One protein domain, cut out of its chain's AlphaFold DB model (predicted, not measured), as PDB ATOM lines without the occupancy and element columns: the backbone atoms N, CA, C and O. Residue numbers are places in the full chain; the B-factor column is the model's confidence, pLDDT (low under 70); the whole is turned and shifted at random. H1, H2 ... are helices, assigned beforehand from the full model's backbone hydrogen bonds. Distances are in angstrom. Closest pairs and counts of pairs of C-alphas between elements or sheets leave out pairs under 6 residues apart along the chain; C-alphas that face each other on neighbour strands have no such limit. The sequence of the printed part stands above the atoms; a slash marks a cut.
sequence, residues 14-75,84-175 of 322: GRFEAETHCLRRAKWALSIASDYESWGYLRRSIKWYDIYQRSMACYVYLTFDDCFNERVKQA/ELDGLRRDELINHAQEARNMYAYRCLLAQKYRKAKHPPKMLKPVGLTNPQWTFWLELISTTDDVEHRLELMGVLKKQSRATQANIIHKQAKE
ATOM      1  N   GLY A  14     211.491 189.131 250.636       59.22
ATOM      2  CA  GLY A  14     210.399 188.174 250.489       59.22
ATOM      3  C   GLY A  14     210.034 187.775 249.054       59.22
ATOM      4  O   GLY A  14     209.687 186.625 248.808       59.22
ATOM      5  N   ARG A  15     210.170 188.672 248.063       60.38
ATOM      6  CA  ARG A  15     209.845 188.335 246.657       60.38
ATOM      7  C   ARG A  15     210.777 187.294 246.029       60.38
ATOM      8  O   ARG A  15     210.436 186.721 245.001       60.38
ATOM      9  N   PHE A  16     211.927 187.048 246.647       64.94
ATOM     10  CA  PHE A  16     212.949 186.115 246.176       64.94
ATOM     11  C   PHE A  16     213.143 184.948 247.160       64.94
ATOM     12  O   PHE A  16     214.206 184.327 247.193       64.94
ATOM     13  N   GLU A  17     212.152 184.664 248.011       64.69
ATOM     14  CA  GLU A  17     212.249 183.644 249.066       64.69
ATOM     15  C   GLU A  17     212.561 182.238 248.547       64.69
ATOM     16  O   GLU A  17     213.263 181.486 249.223       64.69
ATOM     17  N   ALA A  18     212.116 181.910 247.333       58.91
ATOM     18  CA  ALA A  18     212.393 180.629 246.689       58.91
ATOM     19  C   ALA A  18     213.836 180.498 246.160       58.91
ATOM     20  O   ALA A  18     214.265 179.408 245.792       58.91
ATOM     21  N   GLU A  19     214.596 181.594 246.101       76.88
ATOM     22  CA  GLU A  19     215.936 181.610 245.519       76.88
ATOM     23  C   GLU A  19     217.018 181.338 246.559       76.88
ATOM     24  O   GLU A  19     216.875 181.664 247.745       76.88
ATOM     25  N   THR A  20     218.154 180.819 246.086       79.56
ATOM     26  CA  THR A  20     219.363 180.724 246.906       79.56
ATOM     27  C   THR A  20     219.731 182.101 247.459       79.56
ATOM     28  O   THR A  20     219.517 183.134 246.819       79.56
ATOM     29  N   HIS A  21     220.337 182.131 248.645       84.69
ATOM     30  CA  HIS A  21     220.714 183.384 249.301       84.69
ATOM     31  C   HIS A  21     221.573 184.295 248.396       84.69
ATOM     32  O   HIS A  21     221.384 185.511 248.374       84.69
ATOM     33  N   CYS A  22     222.492 183.723 247.608       86.88
ATOM     34  CA  CYS A  22     223.338 184.488 246.689       86.88
ATOM     35  C   CYS A  22     222.570 185.044 245.481       86.88
ATOM     36  O   CYS A  22     222.789 186.208 245.134       86.88
ATOM     37  N   LEU A  23     221.664 184.266 244.877       89.44
ATOM     38  CA  LEU A  23     220.846 184.733 243.752       89.44
ATOM     39  C   LEU A  23     219.859 185.817 244.200       89.44
ATOM     40  O   LEU A  23     219.832 186.894 243.607       89.44
ATOM     41  N   ARG A  24     219.173 185.597 245.328       90.06
ATOM     42  CA  ARG A  24     218.300 186.591 245.970       90.06
ATOM     43  C   ARG A  24     219.027 187.908 246.196       90.06
ATOM     44  O   ARG A  24     218.543 188.976 245.822       90.06
ATOM     45  N   ARG A  25     220.226 187.840 246.784       90.81
ATOM     46  CA  ARG A  25     221.052 189.024 247.039       90.81
ATOM     47  C   ARG A  25     221.474 189.720 245.746       90.81
ATOM     48  O   ARG A  25     221.530 190.949 245.725       90.81
ATOM     49  N   ALA A  26     221.759 188.967 244.682       93.62
ATOM     50  CA  ALA A  26     222.051 189.539 243.373       93.62
ATOM     51  C   ALA A  26     220.832 190.301 242.830       93.62
ATOM     52  O   ALA A  26     220.945 191.497 242.564       93.62
ATOM     53  N   LYS A  27     219.657 189.668 242.750       93.44
ATOM     54  CA  LYS A  27     218.436 190.306 242.225       93.44
ATOM     55  C   LYS A  27     218.018 191.533 243.033       93.44
ATOM     56  O   LYS A  27     217.701 192.574 242.459       93.44
ATOM     57  N   TRP A  28     218.117 191.458 244.358       92.88
ATOM     58  CA  TRP A  28     217.877 192.606 245.230       92.88
ATOM     59  C   TRP A  28     218.864 193.751 244.966       92.88
ATOM     60  O   TRP A  28     218.457 194.900 244.798       92.88
ATOM     61  N   ALA A  29     220.161 193.451 244.840       94.50
ATOM     62  CA  ALA A  29     221.168 194.457 244.508       94.50
ATOM     63  C   ALA A  29     220.935 195.096 243.130       94.50
ATOM     64  O   ALA A  29     221.170 196.295 242.974       94.50
ATOM     65  N   LEU A  30     220.463 194.322 242.148       95.31
ATOM     66  CA  LEU A  30     220.105 194.818 240.818       95.31
ATOM     67  C   LEU A  30     218.912 195.782 240.874       95.31
ATOM     68  O   LEU A  30     218.984 196.865 240.295       95.31
ATOM     69  N   SER A  31     217.861 195.427 241.617       95.19
ATOM     70  CA  SER A  31     216.701 196.298 241.843       95.19
ATOM     71  C   SER A  31     217.125 197.631 242.469       95.19
ATOM     72  O   SER A  31     216.836 198.694 241.921       95.19
ATOM     73  N   ILE A  32     217.935 197.589 243.531       94.19
ATOM     74  CA  ILE A  32     218.451 198.803 244.175       94.19
ATOM     75  C   ILE A  32     219.334 199.624 243.219       94.19
ATOM     76  O   ILE A  32     219.305 200.858 243.236       94.19
ATOM     77  N   ALA A  33     220.148 198.967 242.388       95.75
ATOM     78  CA  ALA A  33     220.988 199.654 241.412       95.75
ATOM     79  C   ALA A  33     220.152 200.435 240.391       95.75
ATOM     80  O   ALA A  33     220.484 201.591 240.109       95.75
ATOM     81  N   SER A  34     219.077 199.820 239.888       94.75
ATOM     82  CA  SER A  34     218.138 200.424 238.941       94.75
ATOM     83  C   SER A  34     217.401 201.615 239.560       94.75
ATOM     84  O   SER A  34     217.382 202.700 238.981       94.75
ATOM     85  N   ASP A  35     216.925 201.466 240.795       94.62
ATOM     86  CA  ASP A  35     216.298 202.534 241.576       94.62
ATOM     87  C   ASP A  35     217.215 203.764 241.700       94.62
ATOM     88  O   ASP A  35     216.851 204.879 241.314       94.62
ATOM     89  N   TYR A  36     218.456 203.567 242.167       94.56
ATOM     90  CA  TYR A  36     219.429 204.658 242.276       94.56
ATOM     91  C   TYR A  36     219.781 205.282 240.929       94.56
ATOM     92  O   TYR A  36     220.130 206.464 240.883       94.56
ATOM     93  N   GLU A  37     219.744 204.501 239.853       93.81
ATOM     94  CA  GLU A  37     219.967 205.020 238.513       93.81
ATOM     95  C   GLU A  37     218.817 205.924 238.065       93.81
ATOM     96  O   GLU A  37     219.078 207.036 237.603       93.81
ATOM     97  N   SER A  38     217.570 205.496 238.282       94.25
ATOM     98  CA  SER A  38     216.367 206.256 237.925       94.25
ATOM     99  C   SER A  38     216.310 207.633 238.602       94.25
ATOM    100  O   SER A  38     215.808 208.595 238.027       94.25
ATOM    101  N   TRP A  39     216.915 207.770 239.788       94.56
ATOM    102  CA  TRP A  39     217.047 209.048 240.503       94.56
ATOM    103  C   TRP A  39     218.317 209.837 240.166       94.56
ATOM    104  O   TRP A  39     218.600 210.860 240.788       94.56
ATOM    105  N   GLY A  40     219.132 209.361 239.225       91.44
ATOM    106  CA  GLY A  40     220.370 210.022 238.815       91.44
ATOM    107  C   GLY A  40     221.542 209.863 239.792       91.44
ATOM    108  O   GLY A  40     222.602 210.465 239.593       91.44
ATOM    109  N   TYR A  41     221.431 209.021 240.825       92.69
ATOM    110  CA  TYR A  41     222.517 208.740 241.771       92.69
ATOM    111  C   TYR A  41     223.520 207.716 241.212       92.69
ATOM    112  O   TYR A  41     223.791 206.676 241.822       92.69
ATOM    113  N   LEU A  42     224.155 208.046 240.083       90.81
ATOM    114  CA  LEU A  42     225.033 207.141 239.326       90.81
ATOM    115  C   LEU A  42     226.149 206.520 240.180       90.81
ATOM    116  O   LEU A  42     226.417 205.325 240.097       90.81
ATOM    117  N   ARG A  43     226.775 207.297 241.078       90.62
ATOM    118  CA  ARG A  43     227.822 206.783 241.981       90.62
ATOM    119  C   ARG A  43     227.312 205.664 242.892       90.62
ATOM    120  O   ARG A  43     228.076 204.753 243.202       90.62
ATOM    121  N   ARG A  44     226.071 205.772 243.383       92.19
ATOM    122  CA  ARG A  44     225.456 204.765 244.260       92.19
ATOM    123  C   ARG A  44     225.017 203.557 243.439       92.19
ATOM    124  O   ARG A  44     225.359 202.447 243.824       92.19
ATOM    125  N   SER A  45     224.393 203.783 242.285       94.12
ATOM    126  CA  SER A  45     224.011 202.717 241.352       94.12
ATOM    127  C   SER A  45     225.211 201.840 240.944       94.12
ATOM    128  O   SER A  45     225.179 200.629 241.133       94.12
ATOM    129  N   ILE A  46     226.351 202.437 240.556       92.56
ATOM    130  CA  ILE A  46     227.586 201.695 240.211       92.56
ATOM    131  C   ILE A  46     228.072 200.789 241.360       92.56
ATOM    132  O   ILE A  46     228.596 199.701 241.111       92.56
ATOM    133  N   LYS A  47     227.925 201.230 242.620       92.75
ATOM    134  CA  LYS A  47     228.278 200.411 243.792       92.75
ATOM    135  C   LYS A  47     227.320 199.235 243.975       92.75
ATOM    136  O   LYS A  47     227.762 198.172 244.385       92.75
ATOM    137  N   TRP A  48     226.039 199.403 243.675       95.00
ATOM    138  CA  TRP A  48     225.065 198.315 243.764       95.00
ATOM    139  C   TRP A  48     225.218 197.303 242.631       95.00
ATOM    140  O   TRP A  48     225.198 196.104 242.898       95.00
ATOM    141  N   TYR A  49     225.550 197.750 241.417       95.44
ATOM    142  CA  TYR A  49     225.980 196.841 240.352       95.44
ATOM    143  C   TYR A  49     227.239 196.040 240.732       95.44
ATOM    144  O   TYR A  49     227.367 194.887 240.342       95.44
ATOM    145  N   ASP A  50     228.160 196.602 241.526       93.38
ATOM    146  CA  ASP A  50     229.303 195.847 242.072       93.38
ATOM    147  C   ASP A  50     228.851 194.713 243.008       93.38
ATOM    148  O   ASP A  50     229.345 193.591 242.923       93.38
ATOM    149  N   ILE A  51     227.871 194.990 243.875       93.94
ATOM    150  CA  ILE A  51     227.294 193.995 244.789       93.94
ATOM    151  C   ILE A  51     226.560 192.902 244.006       93.94
ATOM    152  O   ILE A  51     226.726 191.726 244.335       93.94
ATOM    153  N   TYR A  52     225.808 193.269 242.962       95.75
ATOM    154  CA  TYR A  52     225.182 192.321 242.040       95.75
ATOM    155  C   TYR A  52     226.224 191.362 241.453       95.75
ATOM    156  O   TYR A  52     226.104 190.153 241.626       95.75
ATOM    157  N   GLN A  53     227.301 191.894 240.864       94.94
ATOM    158  CA  GLN A  53     228.343 191.075 240.238       94.94
ATOM    159  C   GLN A  53     229.005 190.105 241.218       94.94
ATOM    160  O   GLN A  53     229.224 188.941 240.901       94.94
ATOM    161  N   ARG A  54     229.313 190.574 242.431       93.75
ATOM    162  CA  ARG A  54     229.916 189.733 243.473       93.75
ATOM    163  C   ARG A  54     228.972 188.627 243.931       93.75
ATOM    164  O   ARG A  54     229.418 187.509 244.166       93.75
ATOM    165  N   SER A  55     227.686 188.942 244.064       93.44
ATOM    166  CA  SER A  55     226.667 187.982 244.498       93.44
ATOM    167  C   SER A  55     226.397 186.939 243.415       93.44
ATOM    168  O   SER A  55     226.301 185.757 243.733       93.44
ATOM    169  N   MET A  56     226.377 187.356 242.147       94.62
ATOM    170  CA  MET A  56     226.208 186.460 241.006       94.62
ATOM    171  C   MET A  56     227.417 185.536 240.817       94.62
ATOM    172  O   MET A  56     227.242 184.340 240.622       94.62
ATOM    173  N   ALA A  57     228.640 186.053 240.984       92.81
ATOM    174  CA  ALA A  57     229.847 185.227 240.977       92.81
ATOM    175  C   ALA A  57     229.782 184.125 242.043       92.81
ATOM    176  O   ALA A  57     230.042 182.959 241.758       92.81
ATOM    177  N   CYS A  58     229.398 184.487 243.273       90.75
ATOM    178  CA  CYS A  58     229.195 183.510 244.338       90.75
ATOM    179  C   CYS A  58     228.086 182.517 243.995       90.75
ATOM    180  O   CYS A  58     228.275 181.334 244.224       90.75
ATOM    181  N   TYR A  59     226.961 182.968 243.440       91.19
ATOM    182  CA  TYR A  59     225.876 182.073 243.051       91.19
ATOM    183  C   TYR A  59     226.334 181.035 242.023       91.19
ATOM    184  O   TYR A  59     226.129 179.847 242.248       91.19
ATOM    185  N   VAL A  60     226.996 181.455 240.943       89.00
ATOM    186  CA  VAL A  60     227.444 180.549 239.873       89.00
ATOM    187  C   VAL A  60     228.435 179.506 240.405       89.00
ATOM    188  O   VAL A  60     228.279 178.319 240.128       89.00
ATOM    189  N   TYR A  61     229.406 179.919 241.223       85.31
ATOM    190  CA  TYR A  61     230.393 178.998 241.800       85.31
ATOM    191  C   TYR A  61     229.833 178.106 242.915       85.31
ATOM    192  O   TYR A  61     230.134 176.921 242.936       85.31
ATOM    193  N   LEU A  62     229.000 178.632 243.817       81.50
ATOM    194  CA  LEU A  62     228.409 177.824 244.890       81.50
ATOM    195  C   LEU A  62     227.386 176.832 244.342       81.50
ATOM    196  O   LEU A  62     227.360 175.685 244.766       81.50
ATOM    197  N   THR A  63     226.592 177.237 243.348       79.69
ATOM    198  CA  THR A  63     225.661 176.320 242.677       79.69
ATOM    199  C   THR A  63     226.424 175.183 242.013       79.69
ATOM    200  O   THR A  63     225.972 174.041 242.062       79.69
ATOM    201  N   PHE A  64     227.593 175.470 241.434       71.44
ATOM    202  CA  PHE A  64     228.476 174.433 240.928       71.44
ATOM    203  C   PHE A  64     228.997 173.514 242.035       71.44
ATOM    204  O   PHE A  64     228.852 172.300 241.902       71.44
ATOM    205  N   ASP A  65     229.570 174.068 243.104       73.56
ATOM    206  CA  ASP A  65     230.146 173.280 244.196       73.56
ATOM    207  C   ASP A  65     229.085 172.383 244.847       73.56
ATOM    208  O   ASP A  65     229.338 171.204 245.082       73.56
ATOM    209  N   ASP A  66     227.868 172.888 245.057       73.81
ATOM    210  CA  ASP A  66     226.744 172.104 245.572       73.81
ATOM    211  C   ASP A  66     226.361 170.973 244.605       73.81
ATOM    212  O   ASP A  66     226.215 169.825 245.021       73.81
ATOM    213  N   CYS A  67     226.276 171.250 243.296       64.94
ATOM    214  CA  CYS A  67     226.012 170.218 242.284       64.94
ATOM    215  C   CYS A  67     227.139 169.190 242.176       64.94
ATOM    216  O   CYS A  67     226.909 168.029 241.845       64.94
ATOM    217  N   PHE A  68     228.384 169.613 242.366       64.75
ATOM    218  CA  PHE A  68     229.534 168.725 242.354       64.75
ATOM    219  C   PHE A  68     229.527 167.824 243.591       64.75
ATOM    220  O   PHE A  68     229.611 166.607 243.456       64.75
ATOM    221  N   ASN A  69     229.342 168.404 244.776       69.69
ATOM    222  CA  ASN A  69     229.322 167.681 246.041       69.69
ATOM    223  C   ASN A  69     228.147 166.705 246.136       69.69
ATOM    224  O   ASN A  69     228.343 165.579 246.584       69.69
ATOM    225  N   GLU A  70     226.947 167.088 245.694       67.75
ATOM    226  CA  GLU A  70     225.803 166.169 245.646       67.75
ATOM    227  C   GLU A  70     226.070 164.983 244.715       67.75
ATOM    228  O   GLU A  70     225.808 163.844 245.092       67.75
ATOM    229  N   ARG A  71     226.705 165.206 243.557       60.25
ATOM    230  CA  ARG A  71     227.101 164.109 242.658       60.25
ATOM    231  C   ARG A  71     228.161 163.198 243.264       60.25
ATOM    232  O   ARG A  71     228.065 161.989 243.112       60.25
ATOM    233  N   VAL A  72     229.148 163.749 243.970       62.69
ATOM    234  CA  VAL A  72     230.158 162.939 244.676       62.69
ATOM    235  C   VAL A  72     229.515 162.087 245.775       62.69
ATOM    236  O   VAL A  72     229.942 160.958 245.984       62.69
ATOM    237  N   LYS A  73     228.483 162.596 246.460       69.62
ATOM    238  CA  LYS A  73     227.748 161.835 247.486       69.62
ATOM    239  C   LYS A  73     226.827 160.762 246.903       69.62
ATOM    240  O   LYS A  73     226.609 159.754 247.563       69.62
ATOM    241  N   GLN A  74     226.242 161.010 245.731       62.72
ATOM    242  CA  GLN A  74     225.293 160.103 245.073       62.72
ATOM    243  C   GLN A  74     225.971 159.062 244.181       62.72
ATOM    244  O   GLN A  74     225.345 158.059 243.846       62.72
ATOM    245  N   ALA A  75     227.233 159.277 243.803       58.28
ATOM    246  CA  ALA A  75     228.020 158.284 243.092       58.28
ATOM    247  C   ALA A  75     228.234 157.059 243.994       58.28
ATOM    248  O   ALA A  75     229.005 157.101 244.956       58.28
ATOM    249  N   GLU A  84     225.420 163.829 234.077       61.59
ATOM    250  CA  GLU A  84     225.560 165.161 233.514       61.59
ATOM    251  C   GLU A  84     224.635 166.132 234.243       61.59
ATOM    252  O   GLU A  84     223.591 165.752 234.769       61.59
ATOM    253  N   LEU A  85     225.042 167.403 234.323       62.16
ATOM    254  CA  LEU A  85     224.165 168.420 234.892       62.16
ATOM    255  C   LEU A  85     222.864 168.430 234.075       62.16
ATOM    256  O   LEU A  85     222.946 168.481 232.847       62.16
ATOM    257  N   ASP A  86     221.710 168.390 234.748       68.62
ATOM    258  CA  ASP A  86     220.406 168.503 234.087       68.62
ATOM    259  C   ASP A  86     220.429 169.683 233.101       68.62
ATOM    260  O   ASP A  86     220.886 170.780 233.448       68.62
ATOM    261  N   GLY A  87     219.991 169.442 231.862       69.94
ATOM    262  CA  GLY A  87     220.099 170.403 230.763       69.94
ATOM    263  C   GLY A  87     219.453 171.743 231.112       69.94
ATOM    264  O   GLY A  87     220.030 172.791 230.843       69.94
ATOM    265  N   LEU A  88     218.335 171.710 231.842       76.31
ATOM    266  CA  LEU A  88     217.655 172.915 232.322       76.31
ATOM    267  C   LEU A  88     218.540 173.747 233.259       76.31
ATOM    268  O   LEU A  88     218.655 174.960 233.104       76.31
ATOM    269  N   ARG A  89     219.229 173.098 234.201       77.50
ATOM    270  CA  ARG A  89     220.099 173.778 235.170       77.50
ATOM    271  C   ARG A  89     221.383 174.301 234.525       77.50
ATOM    272  O   ARG A  89     221.908 175.331 234.952       77.50
ATOM    273  N   ARG A  90     221.889 173.618 233.490       82.62
ATOM    274  CA  ARG A  90     222.980 174.122 232.636       82.62
ATOM    275  C   ARG A  90     222.561 175.426 231.965       82.62
ATOM    276  O   ARG A  90     223.268 176.424 232.103       82.62
ATOM    277  N   ASP A  91     221.413 175.418 231.299       84.19
ATOM    278  CA  ASP A  91     220.911 176.572 230.556       84.19
ATOM    279  C   ASP A  91     220.642 177.764 231.483       84.19
ATOM    280  O   ASP A  91     220.998 178.899 231.166       84.19
ATOM    281  N   GLU A  92     220.096 177.524 232.678       87.50
ATOM    282  CA  GLU A  92     219.927 178.554 233.708       87.50
ATOM    283  C   GLU A  92     221.258 179.199 234.121       87.50
ATOM    284  O   GLU A  92     221.353 180.427 234.205       87.50
ATOM    285  N   LEU A  93     222.308 178.403 234.349       87.19
ATOM    286  CA  LEU A  93     223.632 178.927 234.700       87.19
ATOM    287  C   LEU A  93     224.249 179.742 233.560       87.19
ATOM    288  O   LEU A  93     224.812 180.809 233.818       87.19
ATOM    289  N   ILE A  94     224.116 179.276 232.314       89.88
ATOM    290  CA  ILE A  94     224.576 180.011 231.127       89.88
ATOM    291  C   ILE A  94     223.840 181.351 231.028       89.88
ATOM    292  O   ILE A  94     224.477 182.397 230.884       89.88
ATOM    293  N   ASN A  95     222.515 181.342 231.188       92.38
ATOM    294  CA  ASN A  95     221.690 182.545 231.140       92.38
ATOM    295  C   ASN A  95     222.090 183.553 232.226       92.38
ATOM    296  O   ASN A  95     222.285 184.733 231.927       92.38
ATOM    297  N   HIS A  96     222.294 183.106 233.467       92.88
ATOM    298  CA  HIS A  96     222.740 183.980 234.554       92.88
ATOM    299  C   HIS A  96     224.155 184.530 234.342       92.88
ATOM    300  O   HIS A  96     224.414 185.700 234.635       92.88
ATOM    301  N   ALA A  97     225.075 183.728 233.806       91.94
ATOM    302  CA  ALA A  97     226.419 184.187 233.469       91.94
ATOM    303  C   ALA A  97     226.395 185.237 232.343       91.94
ATOM    304  O   ALA A  97     227.076 186.264 232.430       91.94
ATOM    305  N   GLN A  98     225.558 185.035 231.322       93.94
ATOM    306  CA  GLN A  98     225.359 186.000 230.244       93.94
ATOM    307  C   GLN A  98     224.713 187.299 230.752       93.94
ATOM    308  O   GLN A  98     225.152 188.394 230.397       93.94
ATOM    309  N   GLU A  99     223.712 187.206 231.631       93.94
ATOM    310  CA  GLU A  99     223.106 188.368 232.289       93.94
ATOM    311  C   GLU A  99     224.146 189.138 233.114       93.94
ATOM    312  O   GLU A  99     224.236 190.368 233.038       93.94
ATOM    313  N   ALA A 100     224.997 188.427 233.860       94.44
ATOM    314  CA  ALA A 100     226.091 189.028 234.611       94.44
ATOM    315  C   ALA A 100     227.055 189.800 233.703       94.44
ATOM    316  O   ALA A 100     227.388 190.951 234.002       94.44
ATOM    317  N   ARG A 101     227.448 189.216 232.568       94.31
ATOM    318  CA  ARG A 101     228.294 189.877 231.566       94.31
ATOM    319  C   ARG A 101     227.648 191.157 231.037       94.31
ATOM    320  O   ARG A 101     228.282 192.213 231.040       94.31
ATOM    321  N   ASN A 102     226.376 191.089 230.653       94.31
ATOM    322  CA  ASN A 102     225.635 192.239 230.133       94.31
ATOM    323  C   ASN A 102     225.584 193.378 231.166       94.31
ATOM    324  O   ASN A 102     225.882 194.532 230.852       94.31
ATOM    325  N   MET A 103     225.303 193.048 232.427       94.25
ATOM    326  CA  MET A 103     225.275 194.022 233.521       94.25
ATOM    327  C   MET A 103     226.662 194.588 233.851       94.25
ATOM    328  O   MET A 103     226.778 195.738 234.281       94.25
ATOM    329  N   TYR A 104     227.737 193.823 233.648       94.19
ATOM    330  CA  TYR A 104     229.103 194.319 233.821       94.19
ATOM    331  C   TYR A 104     229.466 195.337 232.735       94.19
ATOM    332  O   TYR A 104     229.977 196.419 233.050       94.19
ATOM    333  N   ALA A 105     229.152 195.032 231.473       92.75
ATOM    334  CA  ALA A 105     229.323 195.961 230.359       92.75
ATOM    335  C   ALA A 105     228.527 197.254 230.599       92.75
ATOM    336  O   ALA A 105     229.072 198.357 230.499       92.75
ATOM    337  N   TYR A 106     227.273 197.118 231.035       93.31
ATOM    338  CA  TYR A 106     226.419 198.245 231.392       93.31
ATOM    339  C   TYR A 106     227.014 199.112 232.512       93.31
ATOM    340  O   TYR A 106     227.140 200.330 232.375       93.31
ATOM    341  N   ARG A 107     227.490 198.491 233.598       91.56
ATOM    342  CA  ARG A 107     228.183 199.192 234.691       91.56
ATOM    343  C   ARG A 107     229.416 199.952 234.194       91.56
ATOM    344  O   ARG A 107     229.683 201.054 234.679       91.56
ATOM    345  N   CYS A 108     230.182 199.386 233.262       90.69
ATOM    346  CA  CYS A 108     231.342 200.058 232.674       90.69
ATOM    347  C   CYS A 108     230.934 201.321 231.900       90.69
ATOM    348  O   CYS A 108     231.544 202.372 232.106       90.69
ATOM    349  N   LEU A 109     229.866 201.256 231.099       91.19
ATOM    350  CA  LEU A 109     229.299 202.423 230.410       91.19
ATOM    351  C   LEU A 109     228.830 203.495 231.404       91.19
ATOM    352  O   LEU A 109     229.154 204.678 231.264       91.19
ATOM    353  N   LEU A 110     228.141 203.080 232.469       90.19
ATOM    354  CA  LEU A 110     227.676 203.983 233.520       90.19
ATOM    355  C   LEU A 110     228.844 204.687 234.227       90.19
ATOM    356  O   LEU A 110     228.792 205.883 234.525       90.19
ATOM    357  N   ALA A 111     229.938 203.962 234.465       89.00
ATOM    358  CA  ALA A 111     231.145 204.514 235.065       89.00
ATOM    359  C   ALA A 111     231.884 205.496 234.148       89.00
ATOM    360  O   ALA A 111     232.374 206.519 234.639       89.00
ATOM    361  N   GLN A 112     231.933 205.222 232.841       88.62
ATOM    362  CA  GLN A 112     232.459 206.158 231.845       88.62
ATOM    363  C   GLN A 112     231.650 207.458 231.853       88.62
ATOM    364  O   GLN A 112     232.235 208.537 231.944       88.62
ATOM    365  N   LYS A 113     230.312 207.362 231.881       86.75
ATOM    366  CA  LYS A 113     229.414 208.522 231.988       86.75
ATOM    367  C   LYS A 113     229.650 209.323 233.273       86.75
ATOM    368  O   LYS A 113     229.723 210.546 233.226       86.75
ATOM    369  N   TYR A 114     229.802 208.650 234.417       84.62
ATOM    370  CA  TYR A 114     229.948 209.316 235.717       84.62
ATOM    371  C   TYR A 114     231.332 209.953 235.941       84.62
ATOM    372  O   TYR A 114     231.415 211.061 236.465       84.62
ATOM    373  N   ARG A 115     232.430 209.264 235.597       80.00
ATOM    374  CA  ARG A 115     233.799 209.707 235.940       80.00
ATOM    375  C   ARG A 115     234.609 210.238 234.764       80.00
ATOM    376  O   ARG A 115     235.741 210.658 234.985       80.00
ATOM    377  N   LYS A 116     234.101 210.144 233.527       75.31
ATOM    378  CA  LYS A 116     234.917 210.248 232.299       75.31
ATOM    379  C   LYS A 116     236.150 209.328 232.341       75.31
ATOM    380  O   LYS A 116     237.165 209.592 231.701       75.31
ATOM    381  N   ALA A 117     236.089 208.268 233.148       61.75
ATOM    382  CA  ALA A 117     237.205 207.364 233.359       61.75
ATOM    383  C   ALA A 117     237.273 206.384 232.191       61.75
ATOM    384  O   ALA A 117     236.279 205.735 231.879       61.75
ATOM    385  N   LYS A 118     238.453 206.255 231.577       62.69
ATOM    386  CA  LYS A 118     238.697 205.264 230.517       62.69
ATOM    387  C   LYS A 118     238.793 203.833 231.050       62.69
ATOM    388  O   LYS A 118     238.595 202.894 230.289       62.69
ATOM    389  N   HIS A 119     239.098 203.661 232.337       63.34
ATOM    390  CA  HIS A 119     239.329 202.345 232.929       63.34
ATOM    391  C   HIS A 119     238.094 201.806 233.660       63.34
ATOM    392  O   HIS A 119     237.411 202.578 234.347       63.34
ATOM    393  N   PRO A 120     237.832 200.488 233.562       69.00
ATOM    394  CA  PRO A 120     236.730 199.857 234.268       69.00
ATOM    395  C   PRO A 120     236.903 200.018 235.788       69.00
ATOM    396  O   PRO A 120     238.029 200.000 236.301       69.00
ATOM    397  N   PRO A 121     235.811 200.200 236.549       74.00
ATOM    398  CA  PRO A 121     235.915 200.376 237.989       74.00
ATOM    399  C   PRO A 121     236.379 199.074 238.637       74.00
ATOM    400  O   PRO A 121     235.708 198.049 238.486       74.00
ATOM    401  N   LYS A 122     237.474 199.147 239.407       83.12
ATOM    402  CA  LYS A 122     238.001 198.024 240.195       83.12
ATOM    403  C   LYS A 122     236.882 197.385 241.015       83.12
ATOM    404  O   LYS A 122     236.180 198.089 241.744       83.12
ATOM    405  N   MET A 123     236.733 196.073 240.879       86.12
ATOM    406  CA  MET A 123     235.761 195.279 241.623       86.12
ATOM    407  C   MET A 123     236.450 194.561 242.777       86.12
ATOM    408  O   MET A 123     237.579 194.086 242.641       86.12
ATOM    409  N   LEU A 124     235.773 194.491 243.920       87.94
ATOM    410  CA  LEU A 124     236.289 193.797 245.093       87.94
ATOM    411  C   LEU A 124     235.926 192.316 245.034       87.94
ATOM    412  O   LEU A 124     234.786 191.958 244.747       87.94
ATOM    413  N   LYS A 125     236.877 191.455 245.392       90.81
ATOM    414  CA  LYS A 125     236.629 190.018 245.509       90.81
ATOM    415  C   LYS A 125     235.583 189.730 246.605       90.81
ATOM    416  O   LYS A 125     235.622 190.354 247.673       90.81
ATOM    417  N   PRO A 126     234.616 188.823 246.397       89.44
ATOM    418  CA  PRO A 126     233.767 188.325 247.479       89.44
ATOM    419  C   PRO A 126     234.536 187.408 248.450       89.44
ATOM    420  O   PRO A 126     235.512 186.766 248.077       89.44
ATOM    421  N   VAL A 127     234.093 187.345 249.711       81.31
ATOM    422  CA  VAL A 127     234.750 186.545 250.769       81.31
ATOM    423  C   VAL A 127     234.670 185.037 250.484       81.31
ATOM    424  O   VAL A 127     235.567 184.304 250.875       81.31
ATOM    425  N   GLY A 128     233.650 184.589 249.745       77.38
ATOM    426  CA  GLY A 128     233.423 183.175 249.426       77.38
ATOM    427  C   GLY A 128     234.135 182.641 248.181       77.38
ATOM    428  O   GLY A 128     233.919 181.488 247.845       77.38
ATOM    429  N   LEU A 129     234.947 183.444 247.480       86.25
ATOM    430  CA  LEU A 129     235.696 182.974 246.308       86.25
ATOM    431  C   LEU A 129     237.204 183.025 246.546       86.25
ATOM    432  O   LEU A 129     237.756 183.981 247.111       86.25
ATOM    433  N   THR A 130     237.897 182.007 246.047       89.19
ATOM    434  CA  THR A 130     239.359 182.003 245.954       89.19
ATOM    435  C   THR A 130     239.834 183.048 244.936       89.19
ATOM    436  O   THR A 130     239.068 183.538 244.104       89.19
ATOM    437  N   ASN A 131     241.111 183.442 245.007       88.94
ATOM    438  CA  ASN A 131     241.662 184.397 244.038       88.94
ATOM    439  C   ASN A 131     241.602 183.868 242.592       88.94
ATOM    440  O   ASN A 131     241.166 184.634 241.739       88.94
ATOM    441  N   PRO A 132     241.946 182.595 242.302       88.81
ATOM    442  CA  PRO A 132     241.814 182.051 240.951       88.81
ATOM    443  C   PRO A 132     240.374 182.082 240.429       88.81
ATOM    444  O   PRO A 132     240.147 182.584 239.334       88.81
ATOM    445  N   GLN A 133     239.394 181.637 241.227       88.81
ATOM    446  CA  GLN A 133     237.973 181.677 240.845       88.81
ATOM    447  C   GLN A 133     237.512 183.103 240.522       88.81
ATOM    448  O   GLN A 133     236.803 183.342 239.549       88.81
ATOM    449  N   TRP A 134     237.949 184.079 241.319       91.75
ATOM    450  CA  TRP A 134     237.617 185.472 241.056       91.75
ATOM    451  C   TRP A 134     238.262 186.013 239.782       91.75
ATOM    452  O   TRP A 134     237.609 186.731 239.031       91.75
ATOM    453  N   THR A 135     239.522 185.666 239.517       90.94
ATOM    454  CA  THR A 135     240.196 186.045 238.271       90.94
ATOM    455  C   THR A 135     239.460 185.473 237.065       90.94
ATOM    456  O   THR A 135     239.131 186.227 236.153       90.94
ATOM    457  N   PHE A 136     239.105 184.187 237.094       90.25
ATOM    458  CA  PHE A 136     238.337 183.573 236.015       90.25
ATOM    459  C   PHE A 136     236.957 184.209 235.830       90.25
ATOM    460  O   PHE A 136     236.539 184.439 234.698       90.25
ATOM    461  N   TRP A 137     236.265 184.551 236.922       92.44
ATOM    462  CA  TRP A 137     235.004 185.289 236.843       92.44
ATOM    463  C   TRP A 137     235.174 186.639 236.144       92.44
ATOM    464  O   TRP A 137     234.394 186.981 235.256       92.44
ATOM    465  N   LEU A 138     236.200 187.404 236.529       92.00
ATOM    466  CA  LEU A 138     236.501 188.689 235.903       92.00
ATOM    467  C   LEU A 138     236.830 188.532 234.418       92.00
ATOM    468  O   LEU A 138     236.449 189.393 233.631       92.00
ATOM    469  N   GLU A 139     237.501 187.455 234.023       91.44
ATOM    470  CA  GLU A 139     237.742 187.145 232.614       91.44
ATOM    471  C   GLU A 139     236.444 186.784 231.882       91.44
ATOM    472  O   GLU A 139     236.208 187.303 230.798       91.44
ATOM    473  N   LEU A 140     235.555 185.985 232.480       92.00
ATOM    474  CA  LEU A 140     234.266 185.618 231.879       92.00
ATOM    475  C   LEU A 140     233.400 186.842 231.567       92.00
ATOM    476  O   LEU A 140     232.938 187.013 230.438       92.00
ATOM    477  N   ILE A 141     233.209 187.727 232.549       92.62
ATOM    478  CA  ILE A 141     232.442 188.969 232.341       92.62
ATOM    479  C   ILE A 141     233.238 190.001 231.518       92.62
ATOM    480  O   ILE A 141     232.667 190.942 230.974       92.62
ATOM    481  N   SER A 142     234.555 189.796 231.462       88.38
ATOM    482  CA  SER A 142     235.615 190.448 230.690       88.38
ATOM    483  C   SER A 142     235.476 190.465 229.182       88.38
ATOM    484  O   SER A 142     235.511 191.501 228.516       88.38
ATOM    485  N   THR A 143     235.475 189.245 228.660       86.12
ATOM    486  CA  THR A 143     235.736 188.973 227.254       86.12
ATOM    487  C   THR A 143     234.457 189.059 226.436       86.12
ATOM    488  O   THR A 143     233.394 189.390 226.958       86.12
ATOM    489  N   THR A 144     234.555 188.758 225.143       83.00
ATOM    490  CA  THR A 144     233.413 188.509 224.249       83.00
ATOM    491  C   THR A 144     233.313 187.039 223.840       83.00
ATOM    492  O   THR A 144     232.494 186.698 222.995       83.00
ATOM    493  N   ASP A 145     234.148 186.178 224.426       84.56
ATOM    494  CA  ASP A 145     234.205 184.748 224.119       84.56
ATOM    495  C   ASP A 145     232.895 184.044 224.473       84.56
ATOM    496  O   ASP A 145     232.083 184.573 225.239       84.56
ATOM    497  N   ASP A 146     232.722 182.834 223.953       87.81
ATOM    498  CA  ASP A 146     231.600 181.980 224.310       87.81
ATOM    499  C   ASP A 146     231.541 181.739 225.833       87.81
ATOM    500  O   ASP A 146     232.510 181.291 226.461       87.81
ATOM    501  N   VAL A 147     230.398 182.092 226.431       87.75
ATOM    502  CA  VAL A 147     230.169 181.998 227.879       87.75
ATOM    503  C   VAL A 147     230.153 180.544 228.310       87.75
ATOM    504  O   VAL A 147     230.712 180.221 229.355       87.75
ATOM    505  N   GLU A 148     229.570 179.667 227.495       86.88
ATOM    506  CA  GLU A 148     229.499 178.242 227.787       86.88
ATOM    507  C   GLU A 148     230.903 177.640 227.862       86.88
ATOM    508  O   GLU A 148     231.283 177.095 228.902       86.88
ATOM    509  N   HIS A 149     231.731 177.861 226.836       85.06
ATOM    510  CA  HIS A 149     233.131 177.450 226.859       85.06
ATOM    511  C   HIS A 149     233.899 177.995 228.076       85.06
ATOM    512  O   HIS A 149     234.710 177.287 228.681       85.06
ATOM    513  N   ARG A 150     233.653 179.247 228.483       85.38
ATOM    514  CA  ARG A 150     234.349 179.830 229.639       85.38
ATOM    515  C   ARG A 150     233.898 179.220 230.962       85.38
ATOM    516  O   ARG A 150     234.737 178.987 231.830       85.38
ATOM    517  N   LEU A 151     232.609 178.924 231.103       85.62
ATOM    518  CA  LEU A 151     232.078 178.200 232.255       85.62
ATOM    519  C   LEU A 151     232.629 176.767 232.322       85.62
ATOM    520  O   LEU A 151     232.898 176.277 233.417       85.62
ATOM    521  N   GLU A 152     232.871 176.118 231.179       85.12
ATOM    522  CA  GLU A 152     233.566 174.825 231.135       85.12
ATOM    523  C   GLU A 152     235.019 174.931 231.615       85.12
ATOM    524  O   GLU A 152     235.463 174.124 232.432       85.12
ATOM    525  N   LEU A 153     235.763 175.951 231.170       82.62
ATOM    526  CA  LEU A 153     237.135 176.205 231.636       82.62
ATOM    527  C   LEU A 153     237.200 176.524 233.135       82.62
ATOM    528  O   LEU A 153     238.168 176.171 233.805       82.62
ATOM    529  N   MET A 154     236.163 177.168 233.668       78.19
ATOM    530  CA  MET A 154     236.006 177.429 235.100       78.19
ATOM    531  C   MET A 154     235.674 176.172 235.910       78.19
ATOM    532  O   MET A 154     235.601 176.248 237.136       78.19
ATOM    533  N   GLY A 155     235.437 175.041 235.241       75.31
ATOM    534  CA  GLY A 155     234.963 173.802 235.841       75.31
ATOM    535  C   GLY A 155     233.478 173.821 236.190       75.31
ATOM    536  O   GLY A 155     232.960 172.770 236.532       75.31
ATOM    537  N   VAL A 156     232.793 174.966 236.056       76.69
ATOM    538  CA  VAL A 156     231.381 175.176 236.425       76.69
ATOM    539  C   VAL A 156     230.442 174.311 235.582       76.69
ATOM    540  O   VAL A 156     229.438 173.803 236.079       76.69
ATOM    541  N   LEU A 157     230.778 174.110 234.309       76.88
ATOM    542  CA  LEU A 157     230.078 173.187 233.420       76.88
ATOM    543  C   LEU A 157     230.995 172.020 233.048       76.88
ATOM    544  O   LEU A 157     232.183 172.197 232.793       76.88
ATOM    545  N   LYS A 158     230.443 170.805 232.976       69.00
ATOM    546  CA  LYS A 158     231.121 169.697 232.287       69.00
ATOM    547  C   LYS A 158     230.853 169.803 230.791       69.00
ATOM    548  O   LYS A 158     229.746 170.173 230.404       69.00
ATOM    549  N   LYS A 159     231.816 169.401 229.958       63.41
ATOM    550  CA  LYS A 159     231.552 169.141 228.536       63.41
ATOM    551  C   LYS A 159     230.424 168.120 228.430       63.41
ATOM    552  O   LYS A 159     230.539 167.053 229.030       63.41
ATOM    553  N   GLN A 160     229.353 168.455 227.712       62.19
ATOM    554  CA  GLN A 160     228.314 167.475 227.387       62.19
ATOM    555  C   GLN A 160     228.962 166.273 226.694       62.19
ATOM    556  O   GLN A 160     229.817 166.443 225.816       62.19
ATOM    557  N   SER A 161     228.577 165.056 227.073       56.44
ATOM    558  CA  SER A 161     228.961 163.882 226.304       56.44
ATOM    559  C   SER A 161     228.320 163.953 224.920       56.44
ATOM    560  O   SER A 161     227.232 164.500 224.714       56.44
ATOM    561  N   ARG A 162     228.992 163.336 223.943       55.78
ATOM    562  CA  ARG A 162     228.452 163.198 222.583       55.78
ATOM    563  C   ARG A 162     227.101 162.475 222.570       55.78
ATOM    564  O   ARG A 162     226.294 162.737 221.686       55.78
ATOM    565  N   ALA A 163     226.861 161.587 223.537       54.59
ATOM    566  CA  ALA A 163     225.606 160.860 223.672       54.59
ATOM    567  C   ALA A 163     224.454 161.796 224.072       54.59
ATOM    568  O   ALA A 163     223.400 161.772 223.438       54.59
ATOM    569  N   THR A 164     224.666 162.682 225.046       62.28
ATOM    570  CA  THR A 164     223.651 163.669 225.444       62.28
ATOM    571  C   THR A 164     223.407 164.704 224.359       62.28
ATOM    572  O   THR A 164     222.256 165.022 224.065       62.28
ATOM    573  N   GLN A 165     224.464 165.170 223.692       61.50
ATOM    574  CA  GLN A 165     224.331 166.108 222.579       61.50
ATOM    575  C   GLN A 165     223.510 165.502 221.426       61.50
ATOM    576  O   GLN A 165     222.614 166.154 220.889       61.50
ATOM    577  N   ALA A 166     223.748 164.229 221.093       59.28
ATOM    578  CA  ALA A 166     222.959 163.512 220.094       59.28
ATOM    579  C   ALA A 166     221.489 163.351 220.518       59.28
ATOM    580  O   ALA A 166     220.592 163.535 219.697       59.28
ATOM    581  N   ASN A 167     221.224 163.069 221.797       65.44
ATOM    582  CA  ASN A 167     219.862 162.951 222.322       65.44
ATOM    583  C   ASN A 167     219.097 164.283 222.291       65.44
ATOM    584  O   ASN A 167     217.909 164.285 221.970       65.44
ATOM    585  N   ILE A 168     219.759 165.411 222.568       65.56
ATOM    586  CA  ILE A 168     219.150 166.747 222.465       65.56
ATOM    587  C   ILE A 168     218.790 167.058 221.013       65.56
ATOM    588  O   ILE A 168     217.653 167.439 220.748       65.56
ATOM    589  N   ILE A 169     219.704 166.813 220.068       69.94
ATOM    590  CA  ILE A 169     219.444 167.012 218.633       69.94
ATOM    591  C   ILE A 169     218.275 166.131 218.173       69.94
ATOM    592  O   ILE A 169     217.371 166.602 217.488       69.94
ATOM    593  N   HIS A 170     218.240 164.863 218.591       61.59
ATOM    594  CA  HIS A 170     217.133 163.961 218.273       61.59
ATOM    595  C   HIS A 170     215.798 164.413 218.881       61.59
ATOM    596  O   HIS A 170     214.755 164.259 218.242       61.59
ATOM    597  N   LYS A 171     215.809 164.971 220.096       68.25
ATOM    598  CA  LYS A 171     214.607 165.485 220.761       68.25
ATOM    599  C   LYS A 171     214.100 166.767 220.096       68.25
ATOM    600  O   LYS A 171     212.914 166.841 219.792       68.25
ATOM    601  N   GLN A 172     214.989 167.710 219.784       67.25
ATOM    602  CA  GLN A 172     214.654 168.938 219.056       67.25
ATOM    603  C   GLN A 172     214.119 168.631 217.656       67.25
ATOM    604  O   GLN A 172     213.052 169.116 217.300       67.25
ATOM    605  N   ALA A 173     214.755 167.725 216.907       66.00
ATOM    606  CA  ALA A 173     214.257 167.299 215.598       66.00
ATOM    607  C   ALA A 173     212.855 166.663 215.677       66.00
ATOM    608  O   ALA A 173     212.034 166.824 214.774       66.00
ATOM    609  N   LYS A 174     212.552 165.947 216.768       68.88
ATOM    610  CA  LYS A 174     211.230 165.351 217.004       68.88
ATOM    611  C   LYS A 174     210.172 166.403 217.355       68.88
ATOM    612  O   LYS A 174     209.033 166.284 216.908       68.88
ATOM    613  N   GLU A 175     210.533 167.417 218.133       69.75
ATOM    614  CA  GLU A 175     209.650 168.531 218.496       69.75
ATOM    615  C   GLU A 175     209.402 169.474 217.306       69.75
ATOM    616  O   GLU A 175     208.258 169.849 217.054       69.75
TER     617      GLU A 175
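Overview. This is residues 14 to 75 and 84 to 175 of the 322 residues of an uncharacterized protein of Chlorella sorokiniana (UniProt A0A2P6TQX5). Three long helices, H1, H2 and H3, make a loose bundle in which H2 runs opposite to both of the others. Two short helices, H4 and H5, pack crosswise on H3, and H6 is set off by itself past the first residue of H3, touching no helix, with its residues 169 to 175 sticking out. The printed part has 154 residues with six named helices, in the order H1 to H6, and no named strand; the class is all helix. The whole is compact, with a radius of gyration of the C-alphas of 17.3 A, and spans 51 by 34 by 31 A.

Arrangement. H2, residues 42 to 74, is the longest helix. H1, residues 21 to 38, touches it at a shallow tilt of 16 degrees, opposite ways, and the two form a helical hairpin; their closest C-alphas, of Ala 33 and Ser 45, are 4.3 A apart. H3, residues 87 to 115, is the hub, touching three helices. It touches H2 at a shallow tilt of 20 degrees, opposite ways, the closest C-alphas being those of Ile 46 and Arg 107, 6.1 A apart. H1 and H3 are near each other. H4, residues 131 to 142, touches H3 about perpendicular, at 77 degrees, with residues 140 to 142 alone; the closest C-alphas, of Arg 101 and Ile 141, are 4.3 A apart. H4 is close to H2 but not clearly touching it, with the C-alphas of Ala 57 and Trp 137 closest at 6.6 A. H5, residues 147 to 153, touches H3 only just about perpendicular, at 72 degrees, with the C-alphas of Ile 94 and Glu 148 closest at 6.2 A. H4 and H5 form a helical hairpin but only just touch, with 3 pairs of C-alphas within 8 A, the closest those of Leu 140 and Arg 150 at 6.2 A. H6, residues 162 to 175, touches no helix. Every O i to N i+4 pair is within hydrogen-bond range in H1, H3, H4, H5 and H6; in H2 28 of 29 are.

Along the chain. H2 is 47.4 A long from first to last C-alpha: C-alpha 42 is at (225.033, 207.141, 239.326) and C-alpha 74 is at (225.293, 160.103, 245.073). H3 is 41.9 A long, H1 25.9 A, H6 20.0 A and H4 15.9 A; H5 has 7 residues. H6 ends at C-alpha 175, at (209.650, 168.531, 218.496).

Size, cuts and confidence. The two C-alphas farthest apart, of Ala 75 and Lys 116, are 53.5 A apart. Residues 76 to 83, in the link from H2 to H3, are not printed, and C-alphas 75 and 84 are 12.0 A apart across this cut. The link from H3 to H4, residues 116 to 130, is long. Mean pLDDT of the printed part is 82.1; it is under 70 in 40 residues, among them 67 to 75 and 158 to 175.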